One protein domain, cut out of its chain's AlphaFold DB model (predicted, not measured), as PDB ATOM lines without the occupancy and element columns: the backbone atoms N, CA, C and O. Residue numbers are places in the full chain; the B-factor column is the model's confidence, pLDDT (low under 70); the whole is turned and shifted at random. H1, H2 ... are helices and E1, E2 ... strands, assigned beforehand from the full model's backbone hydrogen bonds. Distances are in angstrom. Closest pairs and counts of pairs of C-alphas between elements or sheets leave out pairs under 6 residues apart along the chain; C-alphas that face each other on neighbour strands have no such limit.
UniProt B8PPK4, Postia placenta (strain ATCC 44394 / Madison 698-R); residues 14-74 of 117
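What this domain is: This is residues 14 to 74 of the 117 residues of a protein of Postia placenta (strain ATCC 44394 / Madison 698-R) (UniProt B8PPK4). A long, narrow hairpin of E2 and E3, with short E1 beside E2, makes one arm of an open V; helix H1 makes the other, meeting the sheet near its own beginning, while its residues 59 to 74 stick out free. The 61 printed residues run E1, E2, E3, H1, an antiparallel meander, each strand the neighbour of the one before, then one helix: class mixed. The whole is loose, radius of gyration of the C-alphas 13.8 A, spans 35 by 30 by 17 A.

How they stand to each other: Start at inner strand E2, residues 19 to 30, which bends by 75 degrees at residue 27. With E3, residues 37 to 44, it forms a hairpin; look for N 25 and O 41, 2.9 A apart. On its other side E1, residues 14 to 16, forms a hairpin with it; N 14 and O 24 are 2.8 A apart. H1, residues 53 to 74, only grazes the sheet with residues 53 to 58; its closest C-alphas to E2 are Ala 54 and Arg 21, 5.3 A. In H1 every O i to N i+4 pair is within hydrogen-bond range.

Where its parts are: Find C-alpha 19 at (-11.389, 28.454, -1.639); E2 runs 25.0 A from there, and E3 returns over 21.6 A. E1 measures 6.4 A. H1 runs 31.1 A to C-alpha 74 at (6.098, 2.725, 19.140).

The domain as a whole: The C-alphas farthest apart, Gly 18 and Ser 74, stand 39.7 A apart. The printed part has no cut and no long link. Confidence is under 70 at residues 48 to 51 and 73 to 74.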
ATOM      1  N   GLN A  14      -3.884  24.258   6.289       91.19
ATOM      2  CA  GLN A  14      -4.695  25.458   6.398       91.19
ATOM      3  C   GLN A  14      -5.562  25.607   5.143       91.19
ATOM      4  O   GLN A  14      -5.054  25.429   4.032       91.19
ATOM      5  N   PRO A  15      -6.864  25.913   5.289       91.06
ATOM      6  CA  PRO A  15      -7.694  26.265   4.145       91.06
ATOM      7  C   PRO A  15      -7.183  27.567   3.515       91.06
ATOM      8  O   PRO A  15      -6.759  28.482   4.226       91.06
ATOM      9  N   ASN A  16      -7.224  27.655   2.187       88.12
ATOM     10  CA  ASN A  16      -6.915  28.899   1.486       88.12
ATOM     11  C   ASN A  16      -8.109  29.871   1.578       88.12
ATOM     12  O   ASN A  16      -9.269  29.467   1.483       88.12
ATOM     13  N   ILE A  17      -7.844  31.163   1.778       83.69
ATOM     14  CA  ILE A  17      -8.899  32.176   1.910       83.69
ATOM     15  C   ILE A  17      -9.626  32.314   0.567       83.69
ATOM     16  O   ILE A  17      -9.014  32.613  -0.452       83.69
ATOM     17  N   GLY A  18     -10.943  32.099   0.567       79.75
ATOM     18  CA  GLY A  18     -11.765  32.174  -0.646       79.75
ATOM     19  C   GLY A  18     -11.808  30.888  -1.481       79.75
ATOM     20  O   GLY A  18     -12.339  30.913  -2.590       79.75
ATOM     21  N   SER A  19     -11.281  29.762  -0.980       78.75
ATOM     22  CA  SER A  19     -11.389  28.454  -1.639       78.75
ATOM     23  C   SER A  19     -11.447  27.316  -0.613       78.75
ATOM     24  O   SER A  19     -10.490  27.067   0.114       78.75
ATOM     25  N   ASP A  20     -12.553  26.581  -0.589       81.88
ATOM     26  CA  ASP A  20     -12.748  25.342   0.185       81.88
ATOM     27  C   ASP A  20     -12.100  24.109  -0.471       81.88
ATOM     28  O   ASP A  20     -11.832  23.098   0.178       81.88
ATOM     29  N   ARG A  21     -11.784  24.215  -1.762       88.12
ATOM     30  CA  ARG A  21     -11.096  23.193  -2.559       88.12
ATOM     31  C   ARG A  21      -9.580  23.352  -2.577       88.12
ATOM     32  O   ARG A  21      -8.920  22.829  -3.480       88.12
ATOM     33  N   SER A  22      -9.006  24.139  -1.669       89.50
ATOM     34  CA  SER A  22      -7.566  24.398  -1.651       89.50
ATOM     35  C   SER A  22      -6.979  24.378  -0.249       89.50
ATOM     36  O   SER A  22      -7.492  25.023   0.663       89.50
ATOM     37  N   TRP A  23      -5.861  23.669  -0.109       90.69
ATOM     38  CA  TRP A  23      -5.151  23.504   1.155       90.69
ATOM     39  C   TRP A  23      -3.707  23.942   0.999       90.69
ATOM     40  O   TRP A  23      -3.090  23.664  -0.030       90.69
ATOM     41  N   VAL A  24      -3.179  24.599   2.026       92.38
ATOM     42  CA  VAL A  24      -1.788  25.045   2.104       92.38
ATOM     43  C   VAL A  24      -1.144  24.444   3.346       92.38
ATOM     44  O   VAL A  24      -1.766  24.407   4.408       92.38
ATOM     45  N   TRP A  25       0.092  23.968   3.229       93.06
ATOM     46  CA  TRP A  25       0.874  23.477   4.362       93.06
ATOM     47  C   TRP A  25       2.373  23.707   4.140       93.06
ATOM     48  O   TRP A  25       2.832  23.891   3.014       93.06
ATOM     49  N   LYS A  26       3.146  23.697   5.229       91.62
ATOM     50  CA  LYS A  26       4.607  23.833   5.190       91.62
ATOM     51  C   LYS A  26       5.284  22.477   5.321       91.62
ATOM     52  O   LYS A  26       4.853  21.644   6.118       91.62
ATOM     53  N   VAL A  27       6.347  22.286   4.556       89.44
ATOM     54  CA  VAL A  27       7.194  21.097   4.535       89.44
ATOM     55  C   VAL A  27       8.597  21.497   4.976       89.44
ATOM     56  O   VAL A  27       9.159  22.432   4.425       89.44
ATOM     57  N   ALA A  28       9.165  20.796   5.960       86.94
ATOM     58  CA  ALA A  28      10.524  21.074   6.435       86.94
ATOM     59  C   ALA A  28      11.622  20.527   5.503       86.94
ATOM     60  O   ALA A  28      12.667  21.148   5.367       86.94
ATOM     61  N   ALA A  29      11.373  19.379   4.869       86.56
ATOM     62  CA  ALA A  29      12.281  18.743   3.923       86.56
ATOM     63  C   ALA A  29      11.473  18.089   2.796       86.56
ATOM     64  O   ALA A  29      10.702  17.151   3.051       86.56
ATOM     65  N   ASP A  30      11.616  18.615   1.583       86.44
ATOM     66  CA  ASP A  30      11.205  17.973   0.338       86.44
ATOM     67  C   ASP A  30      12.437  17.399  -0.375       86.44
ATOM     68  O   ASP A  30      13.485  18.037  -0.434       86.44
ATOM     69  N   TYR A  31      12.319  16.164  -0.863       86.38
ATOM     70  CA  TYR A  31      13.416  15.400  -1.471       86.38
ATOM     71  C   TYR A  31      13.286  15.301  -2.994       86.38
ATOM     72  O   TYR A  31      13.945  14.468  -3.618       86.38
ATOM     73  N   SER A  32      12.402  16.096  -3.606       87.50
ATOM     74  CA  SER A  32      12.292  16.118  -5.066       87.50
ATOM     75  C   SER A  32      13.506  16.769  -5.730       87.50
ATOM     76  O   SER A  32      13.859  16.392  -6.847       87.50
ATOM     77  N   GLU A  33      14.175  17.668  -5.007       81.94
ATOM     78  CA  GLU A  33      15.383  18.378  -5.412       81.94
ATOM     79  C   GLU A  33      16.534  18.110  -4.420       81.94
ATOM     80  O   GLU A  33      16.332  17.628  -3.301       81.94
ATOM     81  N   TYR A  34      17.771  18.408  -4.833       83.00
ATOM     82  CA  TYR A  34      18.958  18.317  -3.976       83.00
ATOM     83  C   TYR A  34      19.678  19.671  -3.921       83.00
ATOM     84  O   TYR A  34      20.045  20.188  -4.980       83.00
ATOM     85  N   PRO A  35      19.957  20.236  -2.731       83.25
ATOM     86  CA  PRO A  35      19.712  19.712  -1.377       83.25
ATOM     87  C   PRO A  35      18.231  19.788  -0.947       83.25
ATOM     88  O   PRO A  35      17.482  20.549  -1.550       83.25
ATOM     89  N   PRO A  36      17.806  19.053   0.105       86.38
ATOM     90  CA  PRO A  36      16.434  19.126   0.598       86.38
ATOM     91  C   PRO A  36      16.071  20.542   1.041       86.38
ATOM     92  O   PRO A  36      16.794  21.158   1.828       86.38
ATOM     93  N   THR A  37      14.937  21.038   0.563       87.06
ATOM     94  CA  THR A  37      14.456  22.396   0.835       87.06
ATOM     95  C   THR A  37      13.223  22.372   1.730       87.06
ATOM     96  O   THR A  37      12.410  21.442   1.708       87.06
ATOM     97  N   SER A  38      13.073  23.424   2.536       89.50
ATOM     98  CA  SER A  38      11.802  23.713   3.189       89.50
ATOM     99  C   SER A  38      10.905  24.478   2.222       89.50
ATOM    100  O   SER A  38      11.290  25.546   1.745       89.50
ATOM    101  N   GLU A  39       9.700  23.980   1.969       88.62
ATOM    102  CA  GLU A  39       8.792  24.560   0.979       88.62
ATOM    103  C   GLU A  39       7.382  24.735   1.539       88.62
ATOM    104  O   GLU A  39       6.920  23.985   2.404       88.62
ATOM    105  N   THR A  40       6.672  25.750   1.046       91.25
ATOM    106  CA  THR A  40       5.242  25.926   1.325       91.25
ATOM    107  C   THR A  40       4.457  25.435   0.126       91.25
ATOM    108  O   THR A  40       4.569  25.991  -0.964       91.25
ATOM    109  N   LEU A  41       3.653  24.399   0.335       89.38
ATOM    110  CA  LEU A  41       2.901  23.741  -0.719       89.38
ATOM    111  C   LEU A  41       1.437  24.138  -0.653       89.38
ATOM    112  O   LEU A  41       0.860  24.260   0.427       89.38
ATOM    113  N   ALA A  42       0.835  24.290  -1.827       90.62
ATOM    114  CA  ALA A  42      -0.590  24.494  -1.988       90.62
ATOM    115  C   ALA A  42      -1.133  23.486  -2.999       90.62
ATOM    116  O   ALA A  42      -0.572  23.317  -4.082       90.62
ATOM    117  N   ILE A  43      -2.246  22.843  -2.665       89.00
ATOM    118  CA  ILE A  43      -2.984  21.986  -3.592       89.00
ATOM    119  C   ILE A  43      -4.361  22.577  -3.839       89.00
ATOM    120  O   ILE A  43      -5.008  23.074  -2.917       89.00
ATOM    121  N   ARG A  44      -4.821  22.501  -5.087       90.00
ATOM    122  CA  ARG A  44      -6.175  22.876  -5.482       90.00
ATOM    123  C   ARG A  44      -6.824  21.723  -6.224       90.00
ATOM    124  O   ARG A  44      -6.280  21.219  -7.200       90.00
ATOM    125  N   PHE A  45      -8.006  21.342  -5.770       87.81
ATOM    126  CA  PHE A  45      -8.833  20.338  -6.422       87.81
ATOM    127  C   PHE A  45      -9.790  21.008  -7.408       87.81
ATOM    128  O   PHE A  45     -10.144  22.175  -7.248       87.81
ATOM    129  N   ALA A  46     -10.205  20.283  -8.449       86.06
ATOM    130  CA  ALA A  46     -11.177  20.795  -9.414       86.06
ATOM    131  C   ALA A  46     -12.580  20.924  -8.791       86.06
ATOM    132  O   ALA A  46     -13.226  21.961  -8.943       86.06
ATOM    133  N   ASN A  47     -13.004  19.914  -8.025       78.50
ATOM    134  CA  ASN A  47     -14.339  19.820  -7.430       78.50
ATOM    135  C   ASN A  47     -14.310  20.252  -5.955       78.50
ATOM    136  O   ASN A  47     -13.363  19.905  -5.248       78.50
ATOM    137  N   ALA A  48     -15.331  20.993  -5.513       66.12
ATOM    138  CA  ALA A  48     -15.406  21.614  -4.182       66.12
ATOM    139  C   ALA A  48     -16.446  21.001  -3.228       66.12
ATOM    140  O   ALA A  48     -16.407  21.277  -2.035       66.12
ATOM    141  N   ASP A  49     -17.366  20.166  -3.713       67.62
ATOM    142  CA  ASP A  49     -18.492  19.686  -2.898       67.62
ATOM    143  C   ASP A  49     -18.052  18.908  -1.643       67.62
ATOM    144  O   ASP A  49     -16.943  18.389  -1.569       67.62
ATOM    145  N   SER A  50     -18.916  18.742  -0.634       59.50
ATOM    146  CA  SER A  50     -18.526  18.037   0.609       59.50
ATOM    147  C   SER A  50     -18.175  16.549   0.417       59.50
ATOM    148  O   SER A  50     -17.539  15.949   1.280       59.50
ATOM    149  N   LYS A  51     -18.541  15.966  -0.735       65.62
ATOM    150  CA  LYS A  51     -18.101  14.644  -1.222       65.62
ATOM    151  C   LYS A  51     -16.956  14.734  -2.243       65.62
ATOM    152  O   LYS A  51     -16.794  13.846  -3.073       65.62
ATOM    153  N   SER A  52     -16.230  15.845  -2.270       73.94
ATOM    154  CA  SER A  52     -15.144  16.071  -3.217       73.94
ATOM    155  C   SER A  52     -13.816  15.547  -2.690       73.94
ATOM    156  O   SER A  52     -13.563  15.471  -1.485       73.94
ATOM    157  N   ASN A  53     -12.917  15.300  -3.639       81.88
ATOM    158  CA  ASN A  53     -11.530  14.920  -3.400       81.88
ATOM    159  C   ASN A  53     -10.797  15.872  -2.433       81.88
ATOM    160  O   ASN A  53      -9.836  15.458  -1.794       81.88
ATOM    161  N   ALA A  54     -11.236  17.132  -2.293       85.62
ATOM    162  CA  ALA A  54     -10.633  18.080  -1.357       85.62
ATOM    163  C   ALA A  54     -10.873  17.701   0.110       85.62
ATOM    164  O   ALA A  54      -9.948  17.788   0.924       85.62
ATOM    165  N   ALA A  55     -12.091  17.272   0.444       85.12
ATOM    166  CA  ALA A  55     -12.439  16.810   1.785       85.12
ATOM    167  C   ALA A  55     -11.807  15.442   2.075       85.12
ATOM    168  O   ALA A  55     -11.272  15.218   3.163       85.12
ATOM    169  N   GLU A  56     -11.805  14.546   1.085       89.44
ATOM    170  CA  GLU A  56     -11.147  13.240   1.188       89.44
ATOM    171  C   GLU A  56      -9.639  13.376   1.398       89.44
ATOM    172  O   GLU A  56      -9.087  12.704   2.267       89.44
ATOM    173  N   PHE A  57      -8.983  14.287   0.676       90.00
ATOM    174  CA  PHE A  57      -7.562  14.567   0.854       90.00
ATOM    175  C   PHE A  57      -7.250  15.008   2.280       90.00
ATOM    176  O   PHE A  57      -6.340  14.463   2.897       90.00
ATOM    177  N   ARG A  58      -8.024  15.953   2.827       88.75
ATOM    178  CA  ARG A  58      -7.829  16.407   4.206       88.75
ATOM    179  C   ARG A  58      -7.986  15.257   5.203       88.75
ATOM    180  O   ARG A  58      -7.118  15.071   6.050       88.75
ATOM    181  N   ASN A  59      -9.049  14.465   5.077       91.38
ATOM    182  CA  ASN A  59      -9.285  13.319   5.960       91.38
ATOM    183  C   ASN A  59      -8.173  12.264   5.849       91.38
ATOM    184  O   ASN A  59      -7.701  11.751   6.864       91.38
ATOM    185  N   ALA A  60      -7.735  11.946   4.628       92.00
ATOM    186  CA  ALA A  60      -6.648  11.002   4.383       92.00
ATOM    187  C   ALA A  60      -5.318  11.518   4.945       92.00
ATOM    188  O   ALA A  60      -4.570  10.750   5.550       92.00
ATOM    189  N   PHE A  61      -5.052  12.816   4.804       91.56
ATOM    190  CA  PHE A  61      -3.866  13.457   5.356       91.56
ATOM    191  C   PHE A  61      -3.857  13.384   6.885       91.56
ATOM    192  O   PHE A  61      -2.889  12.902   7.468       91.56
ATOM    193  N   GLU A  62      -4.948  13.783   7.545       91.81
ATOM    194  CA  GLU A  62      -5.074  13.710   9.007       91.81
ATOM    195  C   GLU A  62      -4.971  12.260   9.520       91.81
ATOM    196  O   GLU A  62      -4.412  12.004  10.588       91.81
ATOM    197  N   ASN A  63      -5.473  11.284   8.758       92.69
ATOM    198  CA  ASN A  63      -5.314   9.869   9.086       92.69
ATOM    199  C   ASN A  63      -3.849   9.415   8.962       92.69
ATOM    200  O   ASN A  63      -3.316   8.796   9.882       92.69
ATOM    201  N   ALA A  64      -3.164   9.786   7.878       91.06
ATOM    202  CA  ALA A  64      -1.740   9.502   7.702       91.06
ATOM    203  C   ALA A  64      -0.893  10.120   8.827       91.06
ATOM    204  O   ALA A  64       0.015   9.467   9.338       91.06
ATOM    205  N   GLN A  65      -1.233  11.331   9.281       90.62
ATOM    206  CA  GLN A  65      -0.591  11.946  10.445       90.62
ATOM    207  C   GLN A  65      -0.762  11.108  11.709       90.62
ATOM    208  O   GLN A  65       0.219  10.871  12.410       90.62
ATOM    209  N   LYS A  66      -1.978  10.624  11.991       89.69
ATOM    210  CA  LYS A  66      -2.253   9.775  13.164       89.69
ATOM    211  C   LYS A  66      -1.500   8.451  13.096       89.69
ATOM    212  O   LYS A  66      -0.916   8.031  14.090       89.69
ATOM    213  N   ILE A  67      -1.490   7.805  11.930       90.19
ATOM    214  CA  ILE A  67      -0.759   6.550  11.715       90.19
ATOM    215  C   ILE A  67       0.736   6.771  11.957       90.19
ATOM    216  O   ILE A  67       1.346   6.033  12.727       90.19
ATOM    217  N   ASN A  68       1.310   7.823  11.373       88.12
ATOM    218  CA  ASN A  68       2.735   8.107  11.511       88.12
ATOM    219  C   ASN A  68       3.098   8.528  12.937       88.12
ATOM    220  O   ASN A  68       4.107   8.064  13.460       88.12
ATOM    221  N   ALA A  69       2.252   9.311  13.612       86.38
ATOM    222  CA  ALA A  69       2.426   9.628  15.027       86.38
ATOM    223  C   ALA A  69       2.474   8.347  15.881       86.38
ATOM    224  O   ALA A  69       3.416   8.151  16.650       86.38
ATOM    225  N   ASN A  70       1.532   7.422  15.673       85.00
ATOM    226  CA  ASN A  70       1.508   6.142  16.384       85.00
ATOM    227  C   ASN A  70       2.758   5.291  16.096       85.00
ATOM    228  O   ASN A  70       3.347   4.736  17.026       85.00
ATOM    229  N   LEU A  71       3.215   5.236  14.841       82.62
ATOM    230  CA  LEU A  71       4.430   4.505  14.460       82.62
ATOM    231  C   LEU A  71       5.688   5.096  15.108       82.62
ATOM    232  O   LEU A  71       6.504   4.349  15.643       82.62
ATOM    233  N   THR A  72       5.821   6.425  15.130       74.50
ATOM    234  CA  THR A  72       6.958   7.091  15.788       74.50
ATOM    235  C   THR A  72       6.952   6.884  17.304       74.50
ATOM    236  O   THR A  72       8.009   6.702  17.898       74.50
ATOM    237  N   SER A  73       5.770   6.812  17.929       64.75
ATOM    238  CA  SER A  73       5.643   6.563  19.371       64.75
ATOM    239  C   SER A  73       5.944   5.115  19.787       64.75
ATOM    240  O   SER A  73       6.371   4.883  20.913       64.75
ATOM    241  N   SER A  74       5.766   4.140  18.887       59.34
ATOM    242  CA  SER A  74       6.098   2.725  19.140       59.34
ATOM    243  C   SER A  74       7.557   2.365  18.834       59.34
ATOM    244  O   SER A  74       7.978   1.254  19.138       59.34
TER     245      SER A  74